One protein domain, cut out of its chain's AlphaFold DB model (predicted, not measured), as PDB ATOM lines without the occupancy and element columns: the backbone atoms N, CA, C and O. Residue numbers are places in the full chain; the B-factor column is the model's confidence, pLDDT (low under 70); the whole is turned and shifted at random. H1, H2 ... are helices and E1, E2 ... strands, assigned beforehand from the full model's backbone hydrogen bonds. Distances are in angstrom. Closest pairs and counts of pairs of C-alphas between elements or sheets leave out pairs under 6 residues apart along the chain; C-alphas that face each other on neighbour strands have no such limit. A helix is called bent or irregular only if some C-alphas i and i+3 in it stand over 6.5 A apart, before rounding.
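AT A GLANCE: This is residues 3 to 54 and 69 to 219 of the 774 residues of an uncharacterized protein of Mycoplasma sp. CAG:472 (UniProt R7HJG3). A strongly twisted sheet of nine strands curls round one long helix, H5, with H2 and H3 on opposite faces of the sheet and a small two-strand sheet, E2 and E11, beside H2 and H5. H4 packs on the sheet toward one end of the longest axis, and at the other end the loose stretch of residues 13 to 18 sticks out, with H1 beginning in it. The printed part has 203 residues, with five named helices and eleven named strands, which follow along the chain as E1 H1 H2 E2 E3 H3 E4 E5 H4 E6 E7 E8 E9 E10 E11 H5; the class is mixed, helices and strands, and both sheets are antiparallel, the large one branched. It is compact, with a radius of gyration of the C-alphas of 17.3 A and spans of 55 by 42 by 30 A.

IN THESE COORDINATES: In the large sheet E9 is residues 162 to 174, 34.7 A; E5 99 to 109, 24.0 A; E7 140 to 149, 27.7 A; E1 3 to 8, from C-alpha 3 at (-96.205, 59.502, 20.119); E3 77 to 81; E4 94 to 96; E6 132 to 137; E8 152 to 157; and E10 179 to 182. E2 is residues 72 to 75 and E11 187 to 190. H1 is 17 to 24, H2 34 to 40, H3 84 to 91, H4 113 to 124, 16.3 A, and H5 195 to 214, 24.6 A, ending at C-alpha 214 (-90.414, 61.914, 35.488).

HOW THE PARTS SIT: E9 has E5 on one side, N 100 to O 171 2.9 A, and on the other E8, N 155 to O 164 2.8 A, and E10, N 172 to O 181 2.8 A. E5 bends by 86 degrees at residue 103, and E9 by 51 degrees at residue 165. E6 to E10 form a meander, each strand the antiparallel neighbour of the one before; within hydrogen-bond range are N 135 and O 142 across E6 and E7, 2.9 A, and N 147 and O 154 across E7 and E8, 2.9 A. E3 has E10 on one side, N 79 to O 180 2.8 A, and E1 on the other, N 7 to O 78 2.8 A. E4 and E5 are a hairpin, N 101 to O 94 2.9 A. E2 and E11 are antiparallel, N 73 to O 189 2.8 A; E2 runs on into E3. H5 is irregular, with C-alphas 208 and 211 7.1 A apart; its closest C-alphas to E1 are Leu 206 and Met 6, 5.5 A. H2 is 7.4 A over the sheet, and its closest C-alphas to E5 are Phe 35 and Thr 107, 4.9 A. H4, at a height of 8.1 A, runs across the strands, at 71 degrees to E7 on the local plane. H1 is not on the large sheet. Each O i to N i+4 pair is within hydrogen-bond range in H2, H3 and H4, against 2 of 4 in H1 and 13 of 16 in H5.

THE WHOLE: The farthest C-alphas, Ser 18 and Glu 125, are 55.2 A apart. Residues 55 to 68 are not printed, and C-alphas 54 and 69 are 22.8 A apart across that cut; of the links printed whole, none is long. Mean pLDDT of the printed part is 75.3, with 56 residues under 70, among them 8 to 30 and 40 to 54.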
ATOM      1  N   ARG A   3     -95.622  59.664  18.787       83.06
ATOM      2  CA  ARG A   3     -96.205  59.502  20.119       83.06
ATOM      3  C   ARG A   3     -95.156  59.001  21.119       83.06
ATOM      4  O   ARG A   3     -94.400  58.073  20.818       83.06
ATOM      5  N   VAL A   4     -95.154  59.576  22.319       84.50
ATOM      6  CA  VAL A   4     -94.421  59.071  23.489       84.50
ATOM      7  C   VAL A   4     -95.439  58.714  24.558       84.50
ATOM      8  O   VAL A   4     -96.372  59.469  24.814       84.50
ATOM      9  N   TYR A   5     -95.297  57.546  25.171       83.38
ATOM     10  CA  TYR A   5     -96.203  57.116  26.232       83.38
ATOM     11  C   TYR A   5     -95.505  56.168  27.203       83.38
ATOM     12  O   TYR A   5     -94.508  55.523  26.861       83.38
ATOM     13  N   MET A   6     -96.053  56.073  28.412       83.88
ATOM     14  CA  MET A   6     -95.692  55.059  29.391       83.88
ATOM     15  C   MET A   6     -96.687  53.898  29.374       83.88
ATOM     16  O   MET A   6     -97.893  54.061  29.189       83.88
ATOM     17  N   THR A   7     -96.184  52.690  29.583       75.38
ATOM     18  CA  THR A   7     -96.995  51.480  29.713       75.38
ATOM     19  C   THR A   7     -96.380  50.515  30.722       75.38
ATOM     20  O   THR A   7     -95.299  50.759  31.264       75.38
ATOM     21  N   PHE A   8     -97.088  49.426  30.999       69.25
ATOM     22  CA  PHE A   8     -96.605  48.336  31.834       69.25
ATOM     23  C   PHE A   8     -95.739  47.377  31.011       69.25
ATOM     24  O   PHE A   8     -95.932  47.227  29.805       69.25
ATOM     25  N   LEU A   9     -94.825  46.666  31.675       59.41
ATOM     26  CA  LEU A   9     -93.994  45.628  31.047       59.41
ATOM     27  C   LEU A   9     -94.834  44.523  30.370       59.41
ATOM     28  O   LEU A   9     -94.397  43.910  29.398       59.41
ATOM     29  N   SER A  10     -96.051  44.281  30.864       50.56
ATOM     30  CA  SER A  10     -97.043  43.412  30.238       50.56
ATOM     31  C   SER A  10     -98.265  44.226  29.831       50.56
ATOM     32  O   SER A  10     -99.065  44.621  30.675       50.56
ATOM     33  N   LYS A  11     -98.469  44.411  28.531       40.94
ATOM     34  CA  LYS A  11     -99.823  44.572  28.003       40.94
ATOM     35  C   LYS A  11    -100.491  43.202  28.174       40.94
ATOM     36  O   LYS A  11     -99.941  42.224  27.660       40.94
ATOM     37  N   ILE A  12    -101.600  43.069  28.908       40.78
ATOM     38  CA  ILE A  12    -102.366  41.808  28.929       40.78
ATOM     39  C   ILE A  12    -103.110  41.697  27.585       40.78
ATOM     40  O   ILE A  12    -104.330  41.774  27.498       40.78
ATOM     41  N   ASP A  13    -102.364  41.549  26.487       31.53
ATOM     42  CA  ASP A  13    -102.929  41.139  25.207       31.53
ATOM     43  C   ASP A  13    -103.082  39.616  25.260       31.53
ATOM     44  O   ASP A  13    -102.123  38.853  25.130       31.53
ATOM     45  N   VAL A  14    -104.323  39.170  25.455       34.03
ATOM     46  CA  VAL A  14    -104.747  37.762  25.589       34.03
ATOM     47  C   VAL A  14    -104.426  36.910  24.337       34.03
ATOM     48  O   VAL A  14    -104.728  35.721  24.307       34.03
ATOM     49  N   GLN A  15    -103.789  37.458  23.295       30.92
ATOM     50  CA  GLN A  15    -103.642  36.782  22.000       30.92
ATOM     51  C   GLN A  15    -102.214  36.561  21.474       30.92
ATOM     52  O   GLN A  15    -102.088  35.883  20.457       30.92
ATOM     53  N   ILE A  16    -101.133  37.023  22.125       30.67
ATOM     54  CA  ILE A  16     -99.765  36.782  21.599       30.67
ATOM     55  C   ILE A  16     -98.781  36.303  22.692       30.67
ATOM     56  O   ILE A  16     -98.100  37.106  23.328       30.67
ATOM     57  N   PRO A  17     -98.633  34.977  22.890       31.86
ATOM     58  CA  PRO A  17     -97.768  34.387  23.923       31.86
ATOM     59  C   PRO A  17     -96.249  34.588  23.736       31.86
ATOM     60  O   PRO A  17     -95.485  34.387  24.680       31.86
ATOM     61  N   SER A  18     -95.775  34.939  22.535       31.47
ATOM     62  CA  SER A  18     -94.338  34.927  22.204       31.47
ATOM     63  C   SER A  18     -93.574  36.187  22.637       31.47
ATOM     64  O   SER A  18     -92.461  36.052  23.142       31.47
ATOM     65  N   MET A  19     -94.159  37.389  22.523       32.06
ATOM     66  CA  MET A  19     -93.538  38.641  23.004       32.06
ATOM     67  C   MET A  19     -93.477  38.708  24.538       32.06
ATOM     68  O   MET A  19     -92.469  39.137  25.099       32.06
ATOM     69  N   LEU A  20     -94.505  38.187  25.221       34.62
ATOM     70  CA  LEU A  20     -94.547  38.059  26.682       34.62
ATOM     71  C   LEU A  20     -93.346  37.272  27.230       34.62
ATOM     72  O   LEU A  20     -92.785  37.642  28.255       34.62
ATOM     73  N   ASN A  21     -92.894  36.225  26.536       33.28
ATOM     74  CA  ASN A  21     -91.777  35.388  26.987       33.28
ATOM     75  C   ASN A  21     -90.385  36.034  26.828       33.28
ATOM     76  O   ASN A  21     -89.454  35.623  27.522       33.28
ATOM     77  N   ILE A  22     -90.227  37.035  25.955       35.69
ATOM     78  CA  ILE A  22     -88.952  37.753  25.766       35.69
ATOM     79  C   ILE A  22     -88.773  38.821  26.856       35.69
ATOM     80  O   ILE A  22     -87.707  38.898  27.464       35.69
ATOM     81  N   LEU A  23     -89.840  39.559  27.179       37.16
ATOM     82  CA  LEU A  23     -89.842  40.565  28.250       37.16
ATOM     83  C   LEU A  23     -89.810  39.922  29.652       37.16
ATOM     84  O   LEU A  23     -89.113  40.419  30.538       37.16
ATOM     85  N   ARG A  24     -90.448  38.751  29.834       40.59
ATOM     86  CA  ARG A  24     -90.364  37.930  31.064       40.59
ATOM     87  C   ARG A  24     -88.929  37.527  31.426       40.59
ATOM     88  O   ARG A  24     -88.559  37.593  32.591       40.59
ATOM     89  N   LYS A  25     -88.080  37.186  30.447       40.69
ATOM     90  CA  LYS A  25     -86.672  36.812  30.699       40.69
ATOM     91  C   LYS A  25     -85.781  37.971  31.178       40.69
ATOM     92  O   LYS A  25     -84.719  37.699  31.726       40.69
ATOM     93  N   LYS A  26     -86.186  39.235  30.984       42.44
ATOM     94  CA  LYS A  26     -85.437  40.441  31.407       42.44
ATOM     95  C   LYS A  26     -85.999  41.098  32.687       42.44
ATOM     96  O   LYS A  26     -85.436  42.076  33.177       42.44
ATOM     97  N   GLY A  27     -87.101  40.578  33.241       45.84
ATOM     98  CA  GLY A  27     -87.810  41.124  34.410       45.84
ATOM     99  C   GLY A  27     -87.256  40.732  35.789       45.84
ATOM    100  O   GLY A  27     -87.643  41.336  36.783       45.84
ATOM    101  N   THR A  28     -86.331  39.773  35.856       45.19
ATOM    102  CA  THR A  28     -85.985  38.984  37.056       45.19
ATOM    103  C   THR A  28     -85.202  39.697  38.171       45.19
ATOM    104  O   THR A  28     -84.987  39.089  39.213       45.19
ATOM    105  N   ASN A  29     -84.814  40.971  38.013       54.44
ATOM    106  CA  ASN A  29     -83.960  41.700  38.976       54.44
ATOM    107  C   ASN A  29     -84.514  43.071  39.437       54.44
ATOM    108  O   ASN A  29     -83.755  43.875  39.976       54.44
ATOM    109  N   ALA A  30     -85.790  43.396  39.199       64.19
ATOM    110  CA  ALA A  30     -86.329  44.705  39.592       64.19
ATOM    111  C   ALA A  30     -86.537  44.811  41.108       64.19
ATOM    112  O   ALA A  30     -87.166  43.943  41.713       64.19
ATOM    113  N   THR A  31     -86.060  45.897  41.719       73.38
ATOM    114  CA  THR A  31     -86.237  46.162  43.152       73.38
ATOM    115  C   THR A  31     -87.166  47.347  43.397       73.38
ATOM    116  O   THR A  31     -87.095  48.339  42.671       73.38
ATOM    117  N   PRO A  32     -88.038  47.302  44.422       75.50
ATOM    118  CA  PRO A  32     -88.761  48.492  44.828       75.50
ATOM    119  C   PRO A  32     -87.815  49.493  45.479       75.50
ATOM    120  O   PRO A  32     -86.906  49.129  46.238       75.50
ATOM    121  N   THR A  33     -88.048  50.767  45.175       84.56
ATOM    122  CA  THR A  33     -87.331  51.878  45.802       84.56
ATOM    123  C   THR A  33     -87.601  51.920  47.307       84.56
ATOM    124  O   THR A  33     -88.598  51.376  47.790       84.56
ATOM    125  N   ASP A  34     -86.725  52.575  48.070       84.56
ATOM    126  CA  ASP A  34     -86.889  52.710  49.524       84.56
ATOM    127  C   ASP A  34     -88.223  53.365  49.896       84.56
ATOM    128  O   ASP A  34     -88.844  53.007  50.896       84.56
ATOM    129  N   PHE A  35     -88.679  54.303  49.068       86.81
ATOM    130  CA  PHE A  35     -89.955  54.977  49.235       86.81
ATOM    131  C   PHE A  35     -91.154  54.046  49.007       86.81
ATOM    132  O   PHE A  35     -92.034  53.966  49.864       86.81
ATOM    133  N   VAL A  36     -91.161  53.269  47.919       79.94
ATOM    134  CA  VAL A  36     -92.216  52.272  47.650       79.94
ATOM    135  C   VAL A  36     -92.250  51.201  48.745       79.94
ATOM    136  O   VAL A  36     -93.323  50.867  49.246       79.94
ATOM    137  N   LYS A  37     -91.080  50.719  49.187       77.62
ATOM    138  CA  LYS A  37     -90.969  49.760  50.301       77.62
ATOM    139  C   LYS A  37     -91.556  50.290  51.604       77.62
ATOM    140  O   LYS A  37     -92.083  49.521  52.397       77.62
ATOM    141  N   TYR A  38     -91.438  51.584  51.866       79.81
ATOM    142  CA  TYR A  38     -92.006  52.181  53.072       79.81
ATOM    143  C   TYR A  38     -93.518  52.341  52.990       79.81
ATOM    144  O   TYR A  38     -94.198  52.079  53.976       79.81
ATOM    145  N   LEU A  39     -94.043  52.754  51.833       74.50
ATOM    146  CA  LEU A  39     -95.484  52.918  51.661       74.50
ATOM    147  C   LEU A  39     -96.227  51.576  51.697       74.50
ATOM    148  O   LEU A  39     -97.332  51.518  52.233       74.50
ATOM    149  N   TYR A  40     -95.627  50.509  51.156       69.81
ATOM    150  CA  TYR A  40     -96.342  49.251  50.897       69.81
ATOM    151  C   TYR A  40     -95.662  47.988  51.456       69.81
ATOM    152  O   TYR A  40     -96.196  46.890  51.331       69.81
ATOM    153  N   GLY A  41     -94.504  48.113  52.108       61.31
ATOM    154  CA  GLY A  41     -93.721  46.984  52.620       61.31
ATOM    155  C   GLY A  41     -92.864  46.281  51.556       61.31
ATOM    156  O   GLY A  41     -92.738  46.727  50.419       61.31
ATOM    157  N   ASN A  42     -92.262  45.145  51.931       52.66
ATOM    158  CA  ASN A  42     -91.526  44.262  51.004       52.66
ATOM    159  C   ASN A  42     -92.454  43.342  50.184       52.66
ATOM    160  O   ASN A  42     -91.972  42.578  49.350       52.66
ATOM    161  N   TYR A  43     -93.761  43.374  50.454       47.38
ATOM    162  CA  TYR A  43     -94.763  42.513  49.835       47.38
ATOM    163  C   TYR A  43     -95.396  43.238  48.650       47.38
ATOM    164  O   TYR A  43     -96.444  43.864  48.774       47.38
ATOM    165  N   SER A  44     -94.737  43.174  47.499       40.88
ATOM    166  CA  SER A  44     -95.381  43.477  46.226       40.88
ATOM    167  C   SER A  44     -95.708  42.156  45.546       40.88
ATOM    168  O   SER A  44     -94.779  41.448  45.147       40.88
ATOM    169  N   ASP A  45     -96.989  41.841  45.363       42.94
ATOM    170  CA  ASP A  45     -97.356  40.940  44.276       42.94
ATOM    171  C   ASP A  45     -97.041  41.695  42.984       42.94
ATOM    172  O   ASP A  45     -97.736  42.611  42.538       42.94
ATOM    173  N   LEU A  46     -95.865  41.381  42.449       40.00
ATOM    174  CA  LEU A  46     -95.392  41.850  41.165       40.00
ATOM    175  C   LEU A  46     -96.396  41.380  40.109       40.00
ATOM    176  O   LEU A  46     -96.318  40.244  39.651       40.00
ATOM    177  N   ILE A  47     -97.280  42.249  39.619       39.06
ATOM    178  CA  ILE A  47     -97.768  42.069  38.247       39.06
ATOM    179  C   ILE A  47     -96.701  42.629  37.294       39.06
ATOM    180  O   ILE A  47     -96.854  43.653  36.644       39.06
ATOM    181  N   ALA A  48     -95.585  41.915  37.193       38.97
ATOM    182  CA  ALA A  48     -95.382  41.170  35.964       38.97
ATOM    183  C   ALA A  48     -95.813  39.756  36.337       38.97
ATOM    184  O   ALA A  48     -95.079  39.123  37.074       38.97
ATOM    185  N   SER A  49     -97.011  39.317  35.939       33.62
ATOM    186  CA  SER A  49     -97.619  38.047  36.373       33.62
ATOM    187  C   SER A  49     -96.588  36.932  36.664       33.62
ATOM    188  O   SER A  49     -96.156  36.248  35.732       33.62
ATOM    189  N   GLU A  50     -96.200  36.725  37.921       38.91
ATOM    190  CA  GLU A  50     -95.438  35.549  38.342       38.91
ATOM    191  C   GLU A  50     -95.955  35.038  39.693       38.91
ATOM    192  O   GLU A  50     -95.897  35.750  40.691       38.91
ATOM    193  N   PRO A  51     -96.403  33.771  39.764       29.61
ATOM    194  CA  PRO A  51     -96.265  32.973  40.966       29.61
ATOM    195  C   PRO A  51     -94.804  32.514  41.070       29.61
ATOM    196  O   PRO A  51     -94.309  31.796  40.197       29.61
ATOM    197  N   LEU A  52     -94.121  32.880  42.155       31.23
ATOM    198  CA  LEU A  52     -92.819  32.315  42.506       31.23
ATOM    199  C   LEU A  52     -92.970  30.807  42.775       31.23
ATOM    200  O   LEU A  52     -93.341  30.387  43.872       31.23
ATOM    201  N   TYR A  53     -92.635  29.965  41.797       34.88
ATOM    202  CA  TYR A  53     -92.227  28.591  42.086       34.88
ATOM    203  C   TYR A  53     -90.754  28.583  42.488       34.88
ATOM    204  O   TYR A  53     -89.883  28.186  41.727       34.88
ATOM    205  N   GLU A  54     -90.504  28.940  43.741       29.30
ATOM    206  CA  GLU A  54     -89.602  28.150  44.568       29.30
ATOM    207  C   GLU A  54     -90.077  28.249  46.016       29.30
ATOM    208  O   GLU A  54     -90.041  29.303  46.646       29.30
ATOM    209  N   ILE A  69    -103.137  43.845  56.315       40.78
ATOM    210  CA  ILE A  69    -102.285  43.959  55.119       40.78
ATOM    211  C   ILE A  69    -103.201  44.169  53.904       40.78
ATOM    212  O   ILE A  69    -103.919  43.253  53.511       40.78
ATOM    213  N   LYS A  70    -103.206  45.380  53.336       46.47
ATOM    214  CA  LYS A  70    -103.707  45.610  51.973       46.47
ATOM    215  C   LYS A  70    -102.621  45.138  51.005       46.47
ATOM    216  O   LYS A  70    -101.468  45.519  51.176       46.47
ATOM    217  N   GLU A  71    -102.960  44.299  50.037       54.22
ATOM    218  CA  GLU A  71    -102.034  43.903  48.969       54.22
ATOM    219  C   GLU A  71    -101.909  45.082  47.962       54.22
ATOM    220  O   GLU A  71    -102.849  45.877  47.825       54.22
ATOM    221  N   TYR A  72    -100.755  45.258  47.298       59.12
ATOM    222  CA  TYR A  72    -100.510  46.354  46.341       59.12
ATOM    223  C   TYR A  72     -99.888  45.882  45.017       59.12
ATOM    224  O   TYR A  72     -99.011  45.019  45.003       59.12
ATOM    225  N   TYR A  73    -100.280  46.526  43.914       63.75
ATOM    226  CA  TYR A  73     -99.688  46.376  42.586       63.75
ATOM    227  C   TYR A  73     -98.573  47.400  42.357       63.75
ATOM    228  O   TYR A  73     -98.826  48.605  42.308       63.75
ATOM    229  N   GLY A  74     -97.335  46.922  42.199       70.12
ATOM    230  CA  GLY A  74     -96.169  47.761  41.908       70.12
ATOM    231  C   GLY A  74     -96.095  48.207  40.443       70.12
ATOM    232  O   GLY A  74     -96.355  47.430  39.527       70.12
ATOM    233  N   ILE A  75     -95.684  49.453  40.211       74.75
ATOM    234  CA  ILE A  75     -95.529  50.055  38.884       74.75
ATOM    235  C   ILE A  75     -94.048  50.159  38.530       74.75
ATOM    236  O   ILE A  75     -93.294  50.952  39.103       74.75
ATOM    237  N   ARG A  76     -93.661  49.377  37.522       81.56
ATOM    238  CA  ARG A  76     -92.382  49.471  36.820       81.56
ATOM    239  C   ARG A  76     -92.644  50.017  35.410       81.56
ATOM    240  O   ARG A  76     -93.074  49.247  34.547       81.56
ATOM    241  N   PRO A  77     -92.465  51.327  35.177       85.19
ATOM    242  CA  PRO A  77     -92.877  51.947  33.925       85.19
ATOM    243  C   PRO A  77     -91.962  51.566  32.757       85.19
ATOM    244  O   PRO A  77     -90.753  51.369  32.915       85.19
ATOM    245  N   VAL A  78     -92.556  51.515  31.568       85.19
ATOM    246  CA  VAL A  78     -91.876  51.367  30.279       85.19
ATOM    247  C   VAL A  78     -92.216  52.570  29.415       85.19
ATOM    248  O   VAL A  78     -93.394  52.827  29.198       85.19
ATOM    249  N   ILE A  79     -91.219  53.286  28.898       89.25
ATOM    250  CA  ILE A  79     -91.419  54.355  27.910       89.25
ATOM    251  C   ILE A  79     -91.280  53.757  26.510       89.25
ATOM    252  O   ILE A  79     -90.320  53.036  26.226       89.25
ATOM    253  N   ASN A  80     -92.228  54.075  25.631       86.06
ATOM    254  CA  ASN A  80     -92.217  53.645  24.237       86.06
ATOM    255  C   ASN A  80     -92.464  54.835  23.295       86.06
ATOM    256  O   ASN A  80     -93.287  55.709  23.579       86.06
ATOM    257  N   THR A  81     -91.719  54.862  22.190       86.19
ATOM    258  CA  THR A  81     -91.885  55.790  21.071       86.19
ATOM    259  C   THR A  81     -91.206  55.235  19.816       86.19
ATOM    260  O   THR A  81     -90.219  54.507  19.913       86.19
ATOM    261  N   ASN A  82     -91.696  55.608  18.630       82.62
ATOM    262  CA  ASN A  82     -91.124  55.169  17.350       82.62
ATOM    263  C   ASN A  82     -89.730  55.762  17.073       82.62
ATOM    264  O   ASN A  82     -88.979  55.198  16.284       82.62
ATOM    265  N   ASN A  83     -89.370  56.873  17.727       86.69
ATOM    266  CA  ASN A  83     -88.077  57.545  17.567       86.69
ATOM    267  C   ASN A  83     -87.201  57.408  18.829       86.69
ATOM    268  O   ASN A  83     -86.694  58.393  19.370       86.69
ATOM    269  N   MET A  84     -87.084  56.181  19.350       90.69
ATOM    270  CA  MET A  84     -86.475  55.921  20.660       90.69
ATOM    271  C   MET A  84     -84.991  56.309  20.732       90.69
ATOM    272  O   MET A  84     -84.557  56.853  21.743       90.69
ATOM    273  N   GLU A  85     -84.215  56.081  19.671       88.75
ATOM    274  CA  GLU A  85     -82.784  56.423  19.640       88.75
ATOM    275  C   GLU A  85     -82.562  57.933  19.785       88.75
ATOM    276  O   GLU A  85     -81.871  58.368  20.709       88.75
ATOM    277  N   SER A  86     -83.228  58.742  18.952       90.38
ATOM    278  CA  SER A  86     -83.145  60.205  19.045       90.38
ATOM    279  C   SER A  86     -83.702  60.714  20.377       90.38
ATOM    280  O   SER A  86     -83.151  61.643  20.968       90.38
ATOM    281  N   PHE A  87     -84.780  60.101  20.885       92.00
ATOM    282  CA  PHE A  87     -85.336  60.422  22.202       92.00
ATOM    283  C   PHE A  87     -84.301  60.216  23.319       92.00
ATOM    284  O   PHE A  87     -84.132  61.098  24.166       92.00
ATOM    285  N   ILE A  88     -83.591  59.084  23.319       91.31
ATOM    286  CA  ILE A  88     -82.541  58.776  24.296       91.31
ATOM    287  C   ILE A  88     -81.389  59.772  24.174       91.31
ATOM    288  O   ILE A  88     -80.998  60.364  25.180       91.31
ATOM    289  N   GLU A  89     -80.877  59.987  22.959       90.06
ATOM    290  CA  GLU A  89     -79.749  60.889  22.703       90.06
ATOM    291  C   GLU A  89     -80.041  62.307  23.201       90.06
ATOM    292  O   GLU A  89     -79.190  62.953  23.818       90.06
ATOM    293  N   LYS A  90     -81.267  62.790  22.977       91.62
ATOM    294  CA  LYS A  90     -81.647  64.157  23.321       91.62
ATOM    295  C   LYS A  90     -81.978  64.354  24.797       91.62
ATOM    296  O   LYS A  90     -81.682  65.418  25.345       91.62
ATOM    297  N   ASN A  91     -82.630  63.377  25.428       90.69
ATOM    298  CA  ASN A  91     -83.217  63.554  26.762       90.69
ATOM    299  C   ASN A  91     -82.436  62.850  27.878       90.69
ATOM    300  O   ASN A  91     -82.588  63.230  29.044       90.69
ATOM    301  N   GLY A  92     -81.586  61.872  27.549       89.06
ATOM    302  CA  GLY A  92     -80.746  61.165  28.511       89.06
ATOM    303  C   GLY A  92     -79.833  62.111  29.298       89.06
ATOM    304  O   GLY A  92     -79.239  63.040  28.757       89.06
ATOM    305  N   ILE A  93     -79.729  61.886  30.605       82.25
ATOM    306  CA  ILE A  93     -78.791  62.585  31.498       82.25
ATOM    307  C   ILE A  93     -77.392  61.969  31.361       82.25
ATOM    308  O   ILE A  93     -76.391  62.679  31.342       82.25
ATOM    309  N   SER A  94     -77.325  60.641  31.262       83.56
ATOM    310  CA  SER A  94     -76.098  59.876  31.033       83.56
ATOM    311  C   SER A  94     -76.442  58.595  30.287       83.56
ATOM    312  O   SER A  94     -77.413  57.926  30.640       83.56
ATOM    313  N   ILE A  95     -75.618  58.232  29.307       81.38
ATOM    314  CA  ILE A  95     -75.767  57.017  28.499       81.38
ATOM    315  C   ILE A  95     -74.461  56.226  28.625       81.38
ATOM    316  O   ILE A  95     -73.397  56.723  28.253       81.38
ATOM    317  N   LYS A  96     -74.524  55.022  29.203       77.44
ATOM    318  CA  LYS A  96     -73.389  54.092  29.290       77.44
ATOM    319  C   LYS A  96     -73.869  52.699  28.909       77.44
ATOM    320  O   LYS A  96     -74.633  52.093  29.656       77.44
ATOM    321  N   GLU A  97     -73.400  52.197  27.770       74.06
ATOM    322  CA  GLU A  97     -73.859  50.919  27.207       74.06
ATOM    323  C   GLU A  97     -75.399  50.892  27.118       74.06
ATOM    324  O   GLU A  97     -75.981  51.789  26.510       74.06
ATOM    325  N   ASN A  98     -76.056  49.922  27.765       69.31
ATOM    326  CA  ASN A  98     -77.516  49.773  27.770       69.31
ATOM    327  C   ASN A  98     -78.194  50.431  28.985       69.31
ATOM    328  O   ASN A  98     -79.404  50.278  29.168       69.31
ATOM    329  N   GLU A  99     -77.434  51.132  29.833       81.12
ATOM    330  CA  GLU A  99     -77.951  51.848  30.997       81.12
ATOM    331  C   GLU A  99     -78.076  53.343  30.717       81.12
ATOM    332  O   GLU A  99     -77.108  54.036  30.384       81.12
ATOM    333  N   ILE A 100     -79.295  53.846  30.882       89.94
ATOM    334  CA  ILE A 100     -79.657  55.225  30.572       89.94
ATOM    335  C   ILE A 100     -80.222  55.862  31.831       89.94
ATOM    336  O   ILE A 100     -81.210  55.391  32.391       89.94
ATOM    337  N   ILE A 101     -79.609  56.954  32.276       92.50
ATOM    338  CA  ILE A 101     -80.179  57.793  33.331       92.50
ATOM    339  C   ILE A 101     -81.105  58.792  32.647       92.50
ATOM    340  O   ILE A 101     -80.647  59.587  31.827       92.50
ATOM    341  N   LEU A 102     -82.397  58.755  32.960       92.50
ATOM    342  CA  LEU A 102     -83.402  59.613  32.336       92.50
ATOM    343  C   LEU A 102     -84.462  60.008  33.360       92.50
ATOM    344  O   LEU A 102     -85.094  59.151  33.976       92.50
ATOM    345  N   GLY A 103     -84.687  61.314  33.483       92.69
ATOM    346  CA  GLY A 103     -85.682  61.852  34.401       92.69
ATOM    347  C   GLY A 103     -85.386  61.547  35.870       92.69
ATOM    348  O   GLY A 103     -84.338  60.999  36.225       92.69
ATOM    349  N   SER A 104     -86.318  61.921  36.736       93.50
ATOM    350  CA  SER A 104     -86.188  61.742  38.181       93.50
ATOM    351  C   SER A 104     -87.550  61.641  38.855       93.50
ATOM    352  O   SER A 104     -88.520  62.216  38.373       93.50
ATOM    353  N   TYR A 105     -87.632  60.933  39.976       95.06
ATOM    354  CA  TYR A 105     -88.880  60.763  40.722       95.06
ATOM    355  C   TYR A 105     -88.592  60.575  42.225       95.06
ATOM    356  O   TYR A 105     -87.448  60.274  42.580       95.06
ATOM    357  N   PRO A 106     -89.560  60.773  43.142       94.62
ATOM    358  CA  PRO A 106     -89.378  60.474  44.562       94.62
ATOM    359  C   PRO A 106     -89.111  58.983  44.791       94.62
ATOM    360  O   PRO A 106     -89.946  58.142  44.467       94.62
ATOM    361  N   THR A 107     -87.955  58.641  45.360       92.25
ATOM    362  CA  THR A 107     -87.560  57.229  45.552       92.25
ATOM    363  C   THR A 107     -86.923  56.933  46.904       92.25
ATOM    364  O   THR A 107     -86.909  55.776  47.326       92.25
ATOM    365  N   THR A 108     -86.368  57.934  47.590       92.62
ATOM    366  CA  THR A 108     -85.556  57.710  48.794       92.62
ATOM    367  C   THR A 108     -86.116  58.478  49.974       92.62
ATOM    368  O   THR A 108     -86.223  59.698  49.941       92.62
ATOM    369  N   ILE A 109     -86.440  57.770  51.050       90.88
ATOM    370  CA  ILE A 109     -86.949  58.403  52.266       90.88
ATOM    371  C   ILE A 109     -85.822  59.030  53.059       90.88
ATOM    372  O   ILE A 109     -84.779  58.413  53.284       90.88
ATOM    373  N   ILE A 110     -86.082  60.234  53.554       93.06
ATOM    374  CA  ILE A 110     -85.178  60.894  54.479       93.06
ATOM    375  C   ILE A 110     -85.458  60.417  55.899       93.06
ATOM    376  O   ILE A 110     -86.565  60.552  56.410       93.06
ATOM    377  N   LYS A 111     -84.421  59.862  56.533       88.69
ATOM    378  CA  LYS A 111     -84.427  59.440  57.943       88.69
ATOM    379  C   LYS A 111     -83.526  60.303  58.832       88.69
ATOM    380  O   LYS A 111     -83.536  60.138  60.044       88.69
ATOM    381  N   ASP A 112     -82.729  61.190  58.239       91.19
ATOM    382  CA  ASP A 112     -81.841  62.095  58.972       91.19
ATOM    383  C   ASP A 112     -82.661  63.211  59.632       91.19
ATOM    384  O   ASP A 112     -83.212  64.075  58.949       91.19
ATOM    385  N   GLU A 113     -82.729  63.201  60.965       91.31
ATOM    386  CA  GLU A 113     -83.490  64.171  61.762       91.31
ATOM    387  C   GLU A 113     -83.036  65.621  61.538       91.31
ATOM    388  O   GLU A 113     -83.860  66.538  61.511       91.31
ATOM    389  N   THR A 114     -81.734  65.848  61.330       92.31
ATOM    390  CA  THR A 114     -81.201  67.195  61.093       92.31
ATOM    391  C   THR A 114     -81.634  67.729  59.734       92.31
ATOM    392  O   THR A 114     -81.984  68.907  59.612       92.31
ATOM    393  N   LEU A 115     -81.672  66.860  58.719       91.94
ATOM    394  CA  LEU A 115     -82.180  67.205  57.399       91.94
ATOM    395  C   LEU A 115     -83.697  67.413  57.438       91.94
ATOM    396  O   LEU A 115     -84.168  68.434  56.946       91.94
ATOM    397  N   ILE A 116     -84.457  66.531  58.098       92.44
ATOM    398  CA  ILE A 116     -85.913  66.685  58.282       92.44
ATOM    399  C   ILE A 116     -86.241  68.033  58.930       92.44
ATOM    400  O   ILE A 116     -87.137  68.734  58.463       92.44
ATOM    401  N   GLN A 117     -85.491  68.451  59.953       91.56
ATOM    402  CA  GLN A 117     -85.713  69.743  60.600       91.56
ATOM    403  C   GLN A 117     -85.496  70.923  59.638       91.56
ATOM    404  O   GLN A 117     -86.281  71.875  59.641       91.56
ATOM    405  N   LYS A 118     -84.456  70.865  58.794       91.88
ATOM    406  CA  LYS A 118     -84.209  71.882  57.758       91.88
ATOM    407  C   LYS A 118     -85.334  71.910  56.721       91.88
ATOM    408  O   LYS A 118     -85.843  72.987  56.414       91.88
ATOM    409  N   LEU A 119     -85.745  70.742  56.226       90.56
ATOM    410  CA  LEU A 119     -86.820  70.596  55.242       90.56
ATOM    411  C   LEU A 119     -88.168  71.093  55.808       90.56
ATOM    412  O   LEU A 119     -88.883  71.839  55.142       90.56
ATOM    413  N   SER A 120     -88.473  70.782  57.072       89.50
ATOM    414  CA  SER A 120     -89.675  71.258  57.773       89.50
ATOM    415  C   SER A 120     -89.714  72.778  57.905       89.50
ATOM    416  O   SER A 120     -90.758  73.397  57.686       89.50
ATOM    417  N   ASN A 121     -88.578  73.406  58.214       89.75
ATOM    418  CA  ASN A 121     -88.487  74.862  58.257       89.75
ATOM    419  C   ASN A 121     -88.726  75.476  56.865       89.75
ATOM    420  O   ASN A 121     -89.525  76.403  56.747       89.75
ATOM    421  N   ALA A 122     -88.125  74.918  55.808       86.75
ATOM    422  CA  ALA A 122     -88.345  75.375  54.432       86.75
ATOM    423  C   ALA A 122     -89.818  75.244  53.993       86.75
ATOM    424  O   ALA A 122     -90.373  76.166  53.391       86.75
ATOM    425  N   CYS A 123     -90.476  74.141  54.365       86.06
ATOM    426  CA  CYS A 123     -91.896  73.912  54.105       86.06
ATOM    427  C   CYS A 123     -92.792  74.930  54.841       86.06
ATOM    428  O   CYS A 123     -93.738  75.459  54.256       86.06
ATOM    429  N   LYS A 124     -92.491  75.256  56.108       86.81
ATOM    430  CA  LYS A 124     -93.220  76.287  56.884       86.81
ATOM    431  C   LYS A 124     -93.059  77.685  56.292       86.81
ATOM    432  O   LYS A 124     -94.009  78.465  56.294       86.81
ATOM    433  N   GLU A 125     -91.879  77.981  55.757       87.75
ATOM    434  CA  GLU A 125     -91.575  79.230  55.055       87.75
ATOM    435  C   GLU A 125     -92.142  79.278  53.624       87.75
ATOM    436  O   GLU A 125     -91.981  80.287  52.943       87.75
ATOM    437  N   LYS A 126     -92.830  78.215  53.171       83.75
ATOM    438  CA  LYS A 126     -93.413  78.077  51.825       83.75
ATOM    439  C   LYS A 126     -92.396  78.273  50.691       83.75
ATOM    440  O   LYS A 126     -92.738  78.807  49.638       83.75
ATOM    441  N   LYS A 127     -91.151  77.829  50.888       84.31
ATOM    442  CA  LYS A 127     -90.073  77.886  49.882       84.31
ATOM    443  C   LYS A 127     -90.177  76.750  48.854       84.31
ATOM    444  O   LYS A 127     -89.207  76.037  48.611       84.31
ATOM    445  N   PHE A 128     -91.367  76.552  48.294       86.62
ATOM    446  CA  PHE A 128     -91.605  75.547  47.260       86.62
ATOM    447  C   PHE A 128     -91.047  76.005  45.913       86.62
ATOM    448  O   PHE A 128     -91.003  77.203  45.632       86.62
ATOM    449  N   ASN A 129     -90.612  75.050  45.097       86.81
ATOM    450  CA  ASN A 129     -90.286  75.289  43.696       86.81
ATOM    451  C   ASN A 129     -91.526  75.012  42.814       86.81
ATOM    452  O   ASN A 129     -92.593  74.636  43.308       86.81
ATOM    453  N   ASP A 130     -91.389  75.203  41.501       84.38
ATOM    454  CA  ASP A 130     -92.496  75.031  40.548       84.38
ATOM    455  C   ASP A 130     -92.755  73.564  40.145       84.38
ATOM    456  O   ASP A 130     -93.706  73.289  39.408       84.38
ATOM    457  N   LYS A 131     -91.926  72.611  40.601       89.00
ATOM    458  CA  LYS A 131     -92.085  71.185  40.289       89.00
ATOM    459  C   LYS A 131     -93.138  70.556  41.201       89.00
ATOM    460  O   LYS A 131     -93.186  70.822  42.408       89.00
ATOM    461  N   LYS A 132     -93.951  69.677  40.620       90.00
ATOM    462  CA  LYS A 132     -94.986  68.897  41.314       90.00
ATOM    463  C   LYS A 132     -94.754  67.416  41.071       90.00
ATOM    464  O   LYS A 132     -94.221  67.047  40.030       90.00
ATOM    465  N   TYR A 133     -95.159  66.585  42.022       93.25
ATOM    466  CA  TYR A 133     -95.117  65.134  41.866       93.25
ATOM    467  C   TYR A 133     -96.426  64.526  42.351       93.25
ATOM    468  O   TYR A 133     -96.917  64.875  43.422       93.25
ATOM    469  N   HIS A 134     -96.978  63.609  41.572       92.69
ATOM    470  CA  HIS A 134     -98.254  62.962  41.809       92.69
ATOM    471  C   HIS A 134     -98.012  61.555  42.313       92.69
ATOM    472  O   HIS A 134     -97.597  60.668  41.575       92.69
ATOM    473  N   ILE A 135     -98.291  61.337  43.590       89.50
ATOM    474  CA  ILE A 135     -97.955  60.089  44.258       89.50
ATOM    475  C   ILE A 135     -99.246  59.315  44.514       89.50
ATOM    476  O   ILE A 135    -100.152  59.848  45.156       89.50
ATOM    477  N   PRO A 136     -99.361  58.065  44.039       82.44
ATOM    478  CA  PRO A 136    -100.487  57.227  44.404       82.44
ATOM    479  C   PRO A 136    -100.351  56.816  45.875       82.44
ATOM    480  O   PRO A 136     -99.321  56.294  46.284       82.44
ATOM    481  N   ILE A 137    -101.370  57.059  46.695       78.25
ATOM    482  CA  ILE A 137    -101.421  56.658  48.108       78.25
ATOM    483  C   ILE A 137    -102.775  55.988  48.338       78.25
ATOM    484  O   ILE A 137    -103.825  56.629  48.304       78.25
ATOM    485  N   GLY A 138    -102.757  54.666  48.527       70.94
ATOM    486  CA  GLY A 138    -103.979  53.864  48.609       70.94
ATOM    487  C   GLY A 138    -104.753  53.853  47.286       70.94
ATOM    488  O   GLY A 138    -104.288  53.280  46.302       70.94
ATOM    489  N   ASP A 139    -105.941  54.456  47.295       68.12
ATOM    490  CA  ASP A 139    -106.876  54.591  46.170       68.12
ATOM    491  C   ASP A 139    -106.870  55.996  45.533       68.12
ATOM    492  O   ASP A 139    -107.649  56.264  44.616       68.12
ATOM    493  N   LYS A 140    -106.001  56.902  46.002       78.06
ATOM    494  CA  LYS A 140    -105.942  58.303  45.561       78.06
ATOM    495  C   LYS A 140    -104.605  58.648  44.931       78.06
ATOM    496  O   LYS A 140    -103.581  58.059  45.258       78.06
ATOM    497  N   ILE A 141    -104.621  59.656  44.065       85.12
ATOM    498  CA  ILE A 141    -103.422  60.312  43.545       85.12
ATOM    499  C   ILE A 141    -103.291  61.648  44.274       85.12
ATOM    500  O   ILE A 141    -104.216  62.461  44.252       85.12
ATOM    501  N   VAL A 142    -102.159  61.855  44.941       88.12
ATOM    502  CA  VAL A 142    -101.883  63.037  45.761       88.12
ATOM    503  C   VAL A 142    -100.853  63.909  45.052       88.12
ATOM    504  O   VAL A 142     -99.708  63.498  44.871       88.12
ATOM    505  N   GLU A 143    -101.248  65.122  44.659       91.25
ATOM    506  CA  GLU A 143    -100.308  66.141  44.178       91.25
ATOM    507  C   GLU A 143     -99.493  66.674  45.365       91.25
ATOM    508  O   GLU A 143    -100.048  67.172  46.347       91.25
ATOM    509  N   CYS A 144     -98.172  66.551  45.279       91.44
ATOM    510  CA  CYS A 144     -97.246  66.945  46.329       91.44
ATOM    511  C   CYS A 144     -96.381  68.128  45.885       91.44
ATOM    512  O   CYS A 144     -95.833  68.150  44.777       91.44
ATOM    513  N   ASP A 145     -96.218  69.092  46.792       89.56
ATOM    514  CA  ASP A 145     -95.287  70.202  46.625       89.56
ATOM    515  C   ASP A 145     -93.839  69.715  46.739       89.56
ATOM    516  O   ASP A 145     -93.515  68.852  47.566       89.56
ATOM    517  N   SER A 146     -92.950  70.315  45.946       91.38
ATOM    518  CA  SER A 146     -91.519  70.039  46.020       91.38
ATOM    519  C   SER A 146     -90.693  71.302  46.240       91.38
ATOM    520  O   SER A 146     -91.173  72.428  46.099       91.38
ATOM    521  N   PHE A 147     -89.464  71.121  46.705       91.00
ATOM    522  CA  PHE A 147     -88.547  72.206  47.028       91.00
ATOM    523  C   PHE A 147     -87.105  71.732  46.909       91.00
ATOM    524  O   PHE A 147     -86.798  70.555  47.104       91.00
ATOM    525  N   THR A 148     -86.223  72.676  46.600       90.50
ATOM    526  CA  THR A 148     -84.802  72.407  46.392       90.50
ATOM    527  C   THR A 148     -84.015  72.896  47.601       90.50
ATOM    528  O   THR A 148     -84.100  74.070  47.971       90.50
ATOM    529  N   LEU A 149     -83.236  72.011  48.218       89.31
ATOM    530  CA  LEU A 149     -82.338  72.337  49.324       89.31
ATOM    531  C   LEU A 149     -80.938  71.832  48.985       89.31
ATOM    532  O   LEU A 149     -80.772  70.676  48.615       89.31
ATOM    533  N   ASP A 150     -79.936  72.704  49.091       87.06
ATOM    534  CA  ASP A 150     -78.530  72.374  48.812       87.06
ATOM    535  C   ASP A 150     -78.293  71.733  47.421       87.06
ATOM    536  O   ASP A 150     -77.369  70.948  47.230       87.06
ATOM    537  N   GLY A 151     -79.120  72.096  46.430       85.88
ATOM    538  CA  GLY A 151     -79.041  71.585  45.054       85.88
ATOM    539  C   GLY A 151     -79.754  70.249  44.816       85.88
ATOM    540  O   GLY A 151     -79.668  69.714  43.715       85.88
ATOM    541  N   GLU A 152     -80.461  69.728  45.816       90.75
ATOM    542  CA  GLU A 152     -81.194  68.463  45.761       90.75
ATOM    543  C   GLU A 152     -82.698  68.713  45.902       90.75
ATOM    544  O   GLU A 152     -83.126  69.555  46.696       90.75
ATOM    545  N   ASP A 153     -83.502  67.979  45.133       92.19
ATOM    546  CA  ASP A 153     -84.958  68.122  45.129       92.19
ATOM    547  C   ASP A 153     -85.614  67.158  46.128       92.19
ATOM    548  O   ASP A 153     -85.289  65.968  46.208       92.19
ATOM    549  N   TYR A 154     -86.583  67.678  46.880       94.50
ATOM    550  CA  TYR A 154     -87.340  66.939  47.886       94.50
ATOM    551  C   TYR A 154     -88.835  67.183  47.722       94.50
ATOM    552  O   TYR A 154     -89.264  68.276  47.358       94.50
ATOM    553  N   VAL A 155     -89.628  66.168  48.048       94.38
ATOM    554  CA  VAL A 155     -91.091  66.216  48.071       94.38
ATOM    555  C   VAL A 155     -91.574  66.044  49.499       94.38
ATOM    556  O   VAL A 155     -91.064  65.196  50.236       94.38
ATOM    557  N   TYR A 156     -92.570  66.842  49.878       91.38
ATOM    558  CA  TYR A 156     -93.266  66.691  51.150       91.38
ATOM    559  C   TYR A 156     -94.652  66.083  50.938       91.38
ATOM    560  O   TYR A 156     -95.489  66.636  50.224       91.38
ATOM    561  N   ILE A 157     -94.900  64.951  51.594       88.31
ATOM    562  CA  ILE A 157     -96.163  64.218  51.532       88.31
ATOM    563  C   ILE A 157     -96.909  64.451  52.835       88.31
ATOM    564  O   ILE A 157     -96.653  63.804  53.852       88.31
ATOM    565  N   LYS A 158     -97.855  65.386  52.794       83.44
ATOM    566  CA  LYS A 158     -98.605  65.824  53.974       83.44
ATOM    567  C   LYS A 158     -99.404  64.701  54.636       83.44
ATOM    568  O   LYS A 158     -99.509  64.685  55.856       83.44
ATOM    569  N   GLU A 159     -99.973  63.789  53.850       75.56
ATOM    570  CA  GLU A 159    -100.812  62.697  54.369       75.56
ATOM    571  C   GLU A 159    -100.037  61.740  55.286       75.56
ATOM    572  O   GLU A 159    -100.612  61.178  56.216       75.56
ATOM    573  N   ASN A 160     -98.725  61.622  55.072       73.69
ATOM    574  CA  ASN A 160     -97.844  60.714  55.800       73.69
ATOM    575  C   ASN A 160     -96.796  61.450  56.652       73.69
ATOM    576  O   ASN A 160     -95.950  60.782  57.242       73.69
ATOM    577  N   ASP A 161     -96.832  62.790  56.681       83.38
ATOM    578  CA  ASP A 161     -95.805  63.667  57.269       83.38
ATOM    579  C   ASP A 161     -94.374  63.231  56.893       83.38
ATOM    580  O   ASP A 161     -93.501  63.022  57.736       83.38
ATOM    581  N   LEU A 162     -94.154  63.009  55.592       88.88
ATOM    582  CA  LEU A 162     -92.953  62.357  55.072       88.88
ATOM    583  C   LEU A 162     -92.195  63.257  54.096       88.88
ATOM    584  O   LEU A 162     -92.789  63.869  53.209       88.88
ATOM    585  N   TYR A 163     -90.866  63.256  54.214       91.81
ATOM    586  CA  TYR A 163     -89.965  63.867  53.240       91.81
ATOM    587  C   TYR A 163     -89.268  62.800  52.405       91.81
ATOM    588  O   TYR A 163     -88.641  61.874  52.933       91.81
ATOM    589  N   VAL A 164     -89.349  62.957  51.087       94.50
ATOM    590  CA  VAL A 164     -88.783  62.018  50.117       94.50
ATOM    591  C   VAL A 164     -87.845  62.774  49.190       94.50
ATOM    592  O   VAL A 164     -88.211  63.803  48.630       94.50
ATOM    593  N   LYS A 165     -86.624  62.270  49.026       95.88
ATOM    594  CA  LYS A 165     -85.668  62.770  48.043       95.88
ATOM    595  C   LYS A 165     -86.068  62.296  46.649       95.88
ATOM    596  O   LYS A 165     -86.338  61.107  46.437       95.88
ATOM    597  N   VAL A 166     -86.062  63.233  45.712       95.06
ATOM    598  CA  VAL A 166     -86.177  62.968  44.280       95.06
ATOM    599  C   VAL A 166     -84.810  62.511  43.784       95.06
ATOM    600  O   VAL A 166     -83.815  63.203  43.997       95.06
ATOM    601  N   THR A 167     -84.734  61.344  43.145       93.44
ATOM    602  CA  THR A 167     -83.465  60.848  42.585       93.44
ATOM    603  C   THR A 167     -83.584  60.523  41.095       93.44
ATOM    604  O   THR A 167     -84.687  60.227  40.619       93.44
ATOM    605  N   PRO A 168     -82.477  60.607  40.328       93.12
ATOM    606  CA  PRO A 168     -82.465  60.213  38.924       93.12
ATOM    607  C   PRO A 168     -82.835  58.743  38.736       93.12
ATOM    608  O   PRO A 168     -82.351  57.876  39.463       93.12
ATOM    609  N   LEU A 169     -83.653  58.457  37.725       92.88
ATOM    610  CA  LEU A 169     -84.086  57.094  37.435       92.88
ATOM    611  C   LEU A 169     -83.153  56.410  36.437       92.88
ATOM    612  O   LEU A 169     -82.724  57.007  35.446       92.88
ATOM    613  N   ASN A 170     -82.892  55.126  36.681       91.19
ATOM    614  CA  ASN A 170     -82.116  54.277  35.786       91.19
ATOM    615  C   ASN A 170     -83.043  53.455  34.889       91.19
ATOM    616  O   ASN A 170     -83.985  52.816  35.360       91.19
ATOM    617  N   TRP A 171     -82.724  53.417  33.602       90.44
ATOM    618  CA  TRP A 171     -83.482  52.732  32.565       90.44
ATOM    619  C   TRP A 171     -82.581  51.775  31.797       90.44
ATOM    620  O   TRP A 171     -81.380  52.000  31.656       90.44
ATOM    621  N   PHE A 172     -83.181  50.702  31.299       86.06
ATOM    622  CA  PHE A 172     -82.567  49.762  30.376       86.06
ATOM    623  C   PHE A 172     -83.212  49.920  28.999       86.06
ATOM    624  O   PHE A 172     -84.440  49.866  28.895       86.06
ATOM    625  N   TYR A 173     -82.403  50.095  27.954       85.94
ATOM    626  CA  TYR A 173     -82.902  50.070  26.580       85.94
ATOM    627  C   TYR A 173     -83.047  48.630  26.087       85.94
ATOM    628  O   TYR A 173     -82.067  47.890  25.990       85.94
ATOM    629  N   ASP A 174     -84.282  48.222  25.790       78.62
ATOM    630  CA  ASP A 174     -84.561  46.939  25.155       78.62
ATOM    631  C   ASP A 174     -84.626  47.097  23.636       78.62
ATOM    632  O   ASP A 174     -85.625  47.560  23.087       78.62
ATOM    633  N   GLU A 175     -83.565  46.660  22.965       75.25
ATOM    634  CA  GLU A 175     -83.444  46.676  21.504       75.25
ATOM    635  C   GLU A 175     -84.543  45.872  20.790       75.25
ATOM    636  O   GLU A 175     -84.895  46.202  19.666       75.25
ATOM    637  N   VAL A 176     -85.109  44.829  21.417       74.06
ATOM    638  CA  VAL A 176     -86.102  43.961  20.751       74.06
ATOM    639  C   VAL A 176     -87.471  44.632  20.665       74.06
ATOM    640  O   VAL A 176     -88.157  44.520  19.652       74.06
ATOM    641  N   SER A 177     -87.890  45.299  21.738       70.19
ATOM    642  CA  SER A 177     -89.160  46.032  21.801       70.19
ATOM    643  C   SER A 177     -89.006  47.521  21.494       70.19
ATOM    644  O   SER A 177     -90.000  48.243  21.545       70.19
ATOM    645  N   HIS A 178     -87.780  47.977  21.209       80.31
ATOM    646  CA  HIS A 178     -87.396  49.379  21.034       80.31
ATOM    647  C   HIS A 178     -87.957  50.297  22.136       80.31
ATOM    648  O   HIS A 178     -88.477  51.379  21.871       80.31
ATOM    649  N   SER A 179     -87.851  49.865  23.397       85.19
ATOM    650  CA  SER A 179     -88.461  50.549  24.547       85.19
ATOM    651  C   SER A 179     -87.489  50.751  25.710       85.19
ATOM    652  O   SER A 179     -86.590  49.935  25.911       85.19
ATOM    653  N   LEU A 180     -87.710  51.776  26.536       87.75
ATOM    654  CA  LEU A 180     -86.972  51.983  27.785       87.75
ATOM    655  C   LEU A 180     -87.734  51.390  28.962       87.75
ATOM    656  O   LEU A 180     -88.847  51.813  29.259       87.75
ATOM    657  N   VAL A 181     -87.117  50.459  29.676       85.31
ATOM    658  CA  VAL A 181     -87.697  49.815  30.858       85.31
ATOM    659  C   VAL A 181     -87.030  50.374  32.108       85.31
ATOM    660  O   VAL A 181     -85.810  50.274  32.247       85.31
ATOM    661  N   CYS A 182     -87.800  50.943  33.038       87.12
ATOM    662  CA  CYS A 182     -87.246  51.428  34.305       87.12
ATOM    663  C   CYS A 182     -86.621  50.260  35.082       87.12
ATOM    664  O   CYS A 182     -87.139  49.144  35.036       87.12
ATOM    665  N   LYS A 183     -85.500  50.455  35.778       84.25
ATOM    666  CA  LYS A 183     -84.884  49.381  36.576       84.25
ATOM    667  C   LYS A 183     -85.680  49.059  37.838       84.25
ATOM    668  O   LYS A 183     -85.813  47.886  38.180       84.25
ATOM    669  N   ASP A 184     -86.234  50.085  38.469       82.19
ATOM    670  CA  ASP A 184     -86.880  49.989  39.773       82.19
ATOM    671  C   ASP A 184     -88.407  50.068  39.680       82.19
ATOM    672  O   ASP A 184     -88.985  50.531  38.692       82.19
ATOM    673  N   ILE A 185     -89.069  49.621  40.747       81.50
ATOM    674  CA  ILE A 185     -90.497  49.867  40.975       81.50
ATOM    675  C   ILE A 185     -90.610  51.178  41.749       81.50
ATOM    676  O   ILE A 185     -90.108  51.285  42.874       81.50
ATOM    677  N   ILE A 186     -91.255  52.172  41.140       84.25
ATOM    678  CA  ILE A 186     -91.223  53.565  41.618       84.25
ATOM    679  C   ILE A 186     -92.573  54.076  42.141       84.25
ATOM    680  O   ILE A 186     -92.621  55.140  42.749       84.25
ATOM    681  N   ALA A 187     -93.658  53.323  41.948       82.69
ATOM    682  CA  ALA A 187     -94.999  53.642  42.448       82.69
ATOM    683  C   ALA A 187     -95.829  52.360  42.671       82.69
ATOM    684  O   ALA A 187     -95.394  51.278  42.272       82.69
ATOM    685  N   GLY A 188     -97.015  52.459  43.286       74.69
ATOM    686  CA  GLY A 188     -97.937  51.328  43.442       74.69
ATOM    687  C   GLY A 188     -99.378  51.725  43.791       74.69
ATOM    688  O   GLY A 188     -99.617  52.830  44.265       74.69
ATOM    689  N   PHE A 189    -100.337  50.824  43.551       70.25
ATOM    690  CA  PHE A 189    -101.772  50.993  43.853       70.25
ATOM    691  C   PHE A 189    -102.307  49.842  44.708       70.25
ATOM    692  O   PHE A 189    -101.752  48.750  44.678       70.25
ATOM    693  N   SER A 190    -103.392  50.052  45.459       65.00
ATOM    694  CA  SER A 190    -104.008  48.989  46.272       65.00
ATOM    695  C   SER A 190    -104.767  47.938  45.434       65.00
ATOM    696  O   SER A 190    -105.462  48.287  44.483       65.00
ATOM    697  N   ILE A 191    -104.687  46.661  45.837       56.72
ATOM    698  CA  ILE A 191    -105.329  45.483  45.204       56.72
ATOM    699  C   ILE A 191    -106.854  45.423  45.422       56.72
ATOM    700  O   ILE A 191    -107.547  44.616  44.808       56.72
ATOM    701  N   GLU A 192    -107.444  46.338  46.202       57.09
ATOM    702  CA  GLU A 192    -108.912  46.486  46.232       57.09
ATOM    703  C   GLU A 192    -109.502  46.811  44.833       57.09
ATOM    704  O   GLU A 192    -110.701  46.640  44.603       57.09
ATOM    705  N   MET A 193    -108.665  47.223  43.872       56.16
ATOM    706  CA  MET A 193    -108.995  47.330  42.451       56.16
ATOM    707  C   MET A 193    -108.774  46.000  41.711       56.16
ATOM    708  O   MET A 193    -107.683  45.445  41.734       56.16
ATOM    709  N   ASN A 194    -109.777  45.523  40.964       59.06
ATOM    710  CA  ASN A 194    -109.586  44.377  40.062       59.06
ATOM    711  C   ASN A 194    -108.612  44.696  38.907       59.06
ATOM    712  O   ASN A 194    -108.438  45.859  38.551       59.06
ATOM    713  N   ASP A 195    -108.054  43.663  38.269       57.47
ATOM    714  CA  ASP A 195    -107.002  43.786  37.243       57.47
ATOM    715  C   ASP A 195    -107.341  44.769  36.114       57.47
ATOM    716  O   ASP A 195    -106.522  45.606  35.750       57.47
ATOM    717  N   ARG A 196    -108.577  44.743  35.595       58.50
ATOM    718  CA  ARG A 196    -109.008  45.669  34.529       58.50
ATOM    719  C   ARG A 196    -109.120  47.110  35.016       58.50
ATOM    720  O   ARG A 196    -108.848  48.043  34.261       58.50
ATOM    721  N   ALA A 197    -109.571  47.303  36.253       60.41
ATOM    722  CA  ALA A 197    -109.606  48.617  36.870       60.41
ATOM    723  C   ALA A 197    -108.176  49.131  37.079       60.41
ATOM    724  O   ALA A 197    -107.896  50.258  36.688       60.41
ATOM    725  N   PHE A 198    -107.268  48.298  37.591       63.66
ATOM    726  CA  PHE A 198    -105.855  48.639  37.741       63.66
ATOM    727  C   PHE A 198    -105.196  48.999  36.403       63.66
ATOM    728  O   PHE A 198    -104.532  50.026  36.324       63.66
ATOM    729  N   GLU A 199    -105.420  48.225  35.337       62.19
ATOM    730  CA  GLU A 199    -104.878  48.538  34.010       62.19
ATOM    731  C   GLU A 199    -105.327  49.916  33.529       62.19
ATOM    732  O   GLU A 199    -104.505  50.708  33.079       62.19
ATOM    733  N   LYS A 200    -106.619  50.228  33.662       66.12
ATOM    734  CA  LYS A 200    -107.161  51.522  33.245       66.12
ATOM    735  C   LYS A 200    -106.645  52.665  34.122       66.12
ATOM    736  O   LYS A 200    -106.110  53.637  33.600       66.12
ATOM    737  N   TYR A 201    -106.786  52.556  35.444       70.69
ATOM    738  CA  TYR A 201    -106.365  53.600  36.385       70.69
ATOM    739  C   TYR A 201    -104.856  53.818  36.361       70.69
ATOM    740  O   TYR A 201    -104.388  54.951  36.353       70.69
ATOM    741  N   GLY A 202    -104.089  52.736  36.308       73.75
ATOM    742  CA  GLY A 202    -102.645  52.792  36.260       73.75
ATOM    743  C   GLY A 202    -102.119  53.271  34.905       73.75
ATOM    744  O   GLY A 202    -101.172  54.048  34.887       73.75
ATOM    745  N   TYR A 203    -102.744  52.907  33.776       72.25
ATOM    746  CA  TYR A 203    -102.377  53.466  32.467       72.25
ATOM    747  C   TYR A 203    -102.632  54.974  32.396       72.25
ATOM    748  O   TYR A 203    -101.783  55.715  31.895       72.25
ATOM    749  N   ASN A 204    -103.763  55.427  32.942       75.44
ATOM    750  CA  ASN A 204    -104.050  56.848  33.094       75.44
ATOM    751  C   ASN A 204    -102.998  57.508  33.987       75.44
ATOM    752  O   ASN A 204    -102.390  58.485  33.572       75.44
ATOM    753  N   PHE A 205    -102.679  56.925  35.147       83.44
ATOM    754  CA  PHE A 205    -101.634  57.457  36.020       83.44
ATOM    755  C   PHE A 205    -100.281  57.610  35.315       83.44
ATOM    756  O   PHE A 205     -99.641  58.657  35.410       83.44
ATOM    757  N   LEU A 206     -99.868  56.578  34.574       83.81
ATOM    758  CA  LEU A 206     -98.618  56.551  33.824       83.81
ATOM    759  C   LEU A 206     -98.507  57.707  32.820       83.81
ATOM    760  O   LEU A 206     -97.438  58.301  32.699       83.81
ATOM    761  N   ASN A 207     -99.585  58.014  32.098       79.88
ATOM    762  CA  ASN A 207     -99.550  58.951  30.972       79.88
ATOM    763  C   ASN A 207    -100.040  60.360  31.319       79.88
ATOM    764  O   ASN A 207     -99.512  61.320  30.767       79.88
ATOM    765  N   GLU A 208    -100.982  60.496  32.253       78.50
ATOM    766  CA  GLU A 208    -101.496  61.792  32.717       78.50
ATOM    767  C   GLU A 208    -100.542  62.452  33.726       78.50
ATOM    768  O   GLU A 208    -100.396  63.675  33.728       78.50
ATOM    769  N   TYR A 209     -99.868  61.654  34.567       87.31
ATOM    770  CA  TYR A 209     -99.057  62.170  35.673       87.31
ATOM    771  C   TYR A 209     -97.603  61.697  35.625       87.31
ATOM    772  O   TYR A 209     -96.698  62.520  35.534       87.31
ATOM    773  N   LEU A 210     -97.340  60.386  35.645       91.00
ATOM    774  CA  LEU A 210     -95.982  59.882  35.887       91.00
ATOM    775  C   LEU A 210     -94.991  60.265  34.780       91.00
ATOM    776  O   LEU A 210     -93.873  60.673  35.081       91.00
ATOM    777  N   LEU A 211     -95.380  60.158  33.505       89.56
ATOM    778  CA  LEU A 211     -94.525  60.545  32.380       89.56
ATOM    779  C   LEU A 211     -94.161  62.034  32.440       89.56
ATOM    780  O   LEU A 211     -92.994  62.387  32.248       89.56
ATOM    781  N   LYS A 212     -95.140  62.880  32.787       88.94
ATOM    782  CA  LYS A 212     -94.943  64.311  33.038       88.94
ATOM    783  C   LYS A 212     -93.956  64.523  34.174       88.94
ATOM    784  O   LYS A 212     -92.985  65.248  33.988       88.94
ATOM    785  N   ASP A 213     -94.188  63.867  35.305       92.38
ATOM    786  CA  ASP A 213     -93.436  64.047  36.543       92.38
ATOM    787  C   ASP A 213     -91.984  63.572  36.434       92.38
ATOM    788  O   ASP A 213     -91.079  64.219  36.959       92.38
ATOM    789  N   VAL A 214     -91.751  62.469  35.720       93.19
ATOM    790  CA  VAL A 214     -90.414  61.914  35.488       93.19
ATOM    791  C   VAL A 214     -89.597  62.808  34.558       93.19
ATOM    792  O   VAL A 214     -88.399  62.986  34.773       93.19
ATOM    793  N   LEU A 215     -90.221  63.372  33.519       91.81
ATOM    794  CA  LEU A 215     -89.532  64.110  32.457       91.81
ATOM    795  C   LEU A 215     -89.664  65.636  32.573       91.81
ATOM    796  O   LEU A 215     -89.318  66.332  31.621       91.81
ATOM    797  N   GLN A 216     -90.102  66.171  33.722       88.38
ATOM    798  CA  GLN A 216     -90.377  67.607  33.933       88.38
ATOM    799  C   GLN A 216     -89.284  68.535  33.390       88.38
ATOM    800  O   GLN A 216     -89.595  69.507  32.707       88.38
ATOM    801  N   ASP A 217     -88.015  68.198  33.629       85.00
ATOM    802  CA  ASP A 217     -86.855  69.010  33.232       85.00
ATOM    803  C   ASP A 217     -86.485  68.898  31.739       85.00
ATOM    804  O   ASP A 217     -85.577  69.581  31.262       85.00
ATOM    805  N   LYS A 218     -87.145  68.008  30.992       88.12
ATOM    806  CA  LYS A 218     -86.893  67.725  29.567       88.12
ATOM    807  C   LYS A 218     -88.041  68.156  28.658       88.12
ATOM    808  O   LYS A 218     -87.866  68.235  27.445       88.12
ATOM    809  N   ILE A 219     -89.205  68.433  29.238       86.88
ATOM    810  CA  ILE A 219     -90.411  68.788  28.501       86.88
ATOM    811  C   ILE A 219     -90.293  70.204  27.937       86.88
ATOM    812  O   ILE A 219     -90.214  71.189  28.672       86.88
TER     813      ILE A 219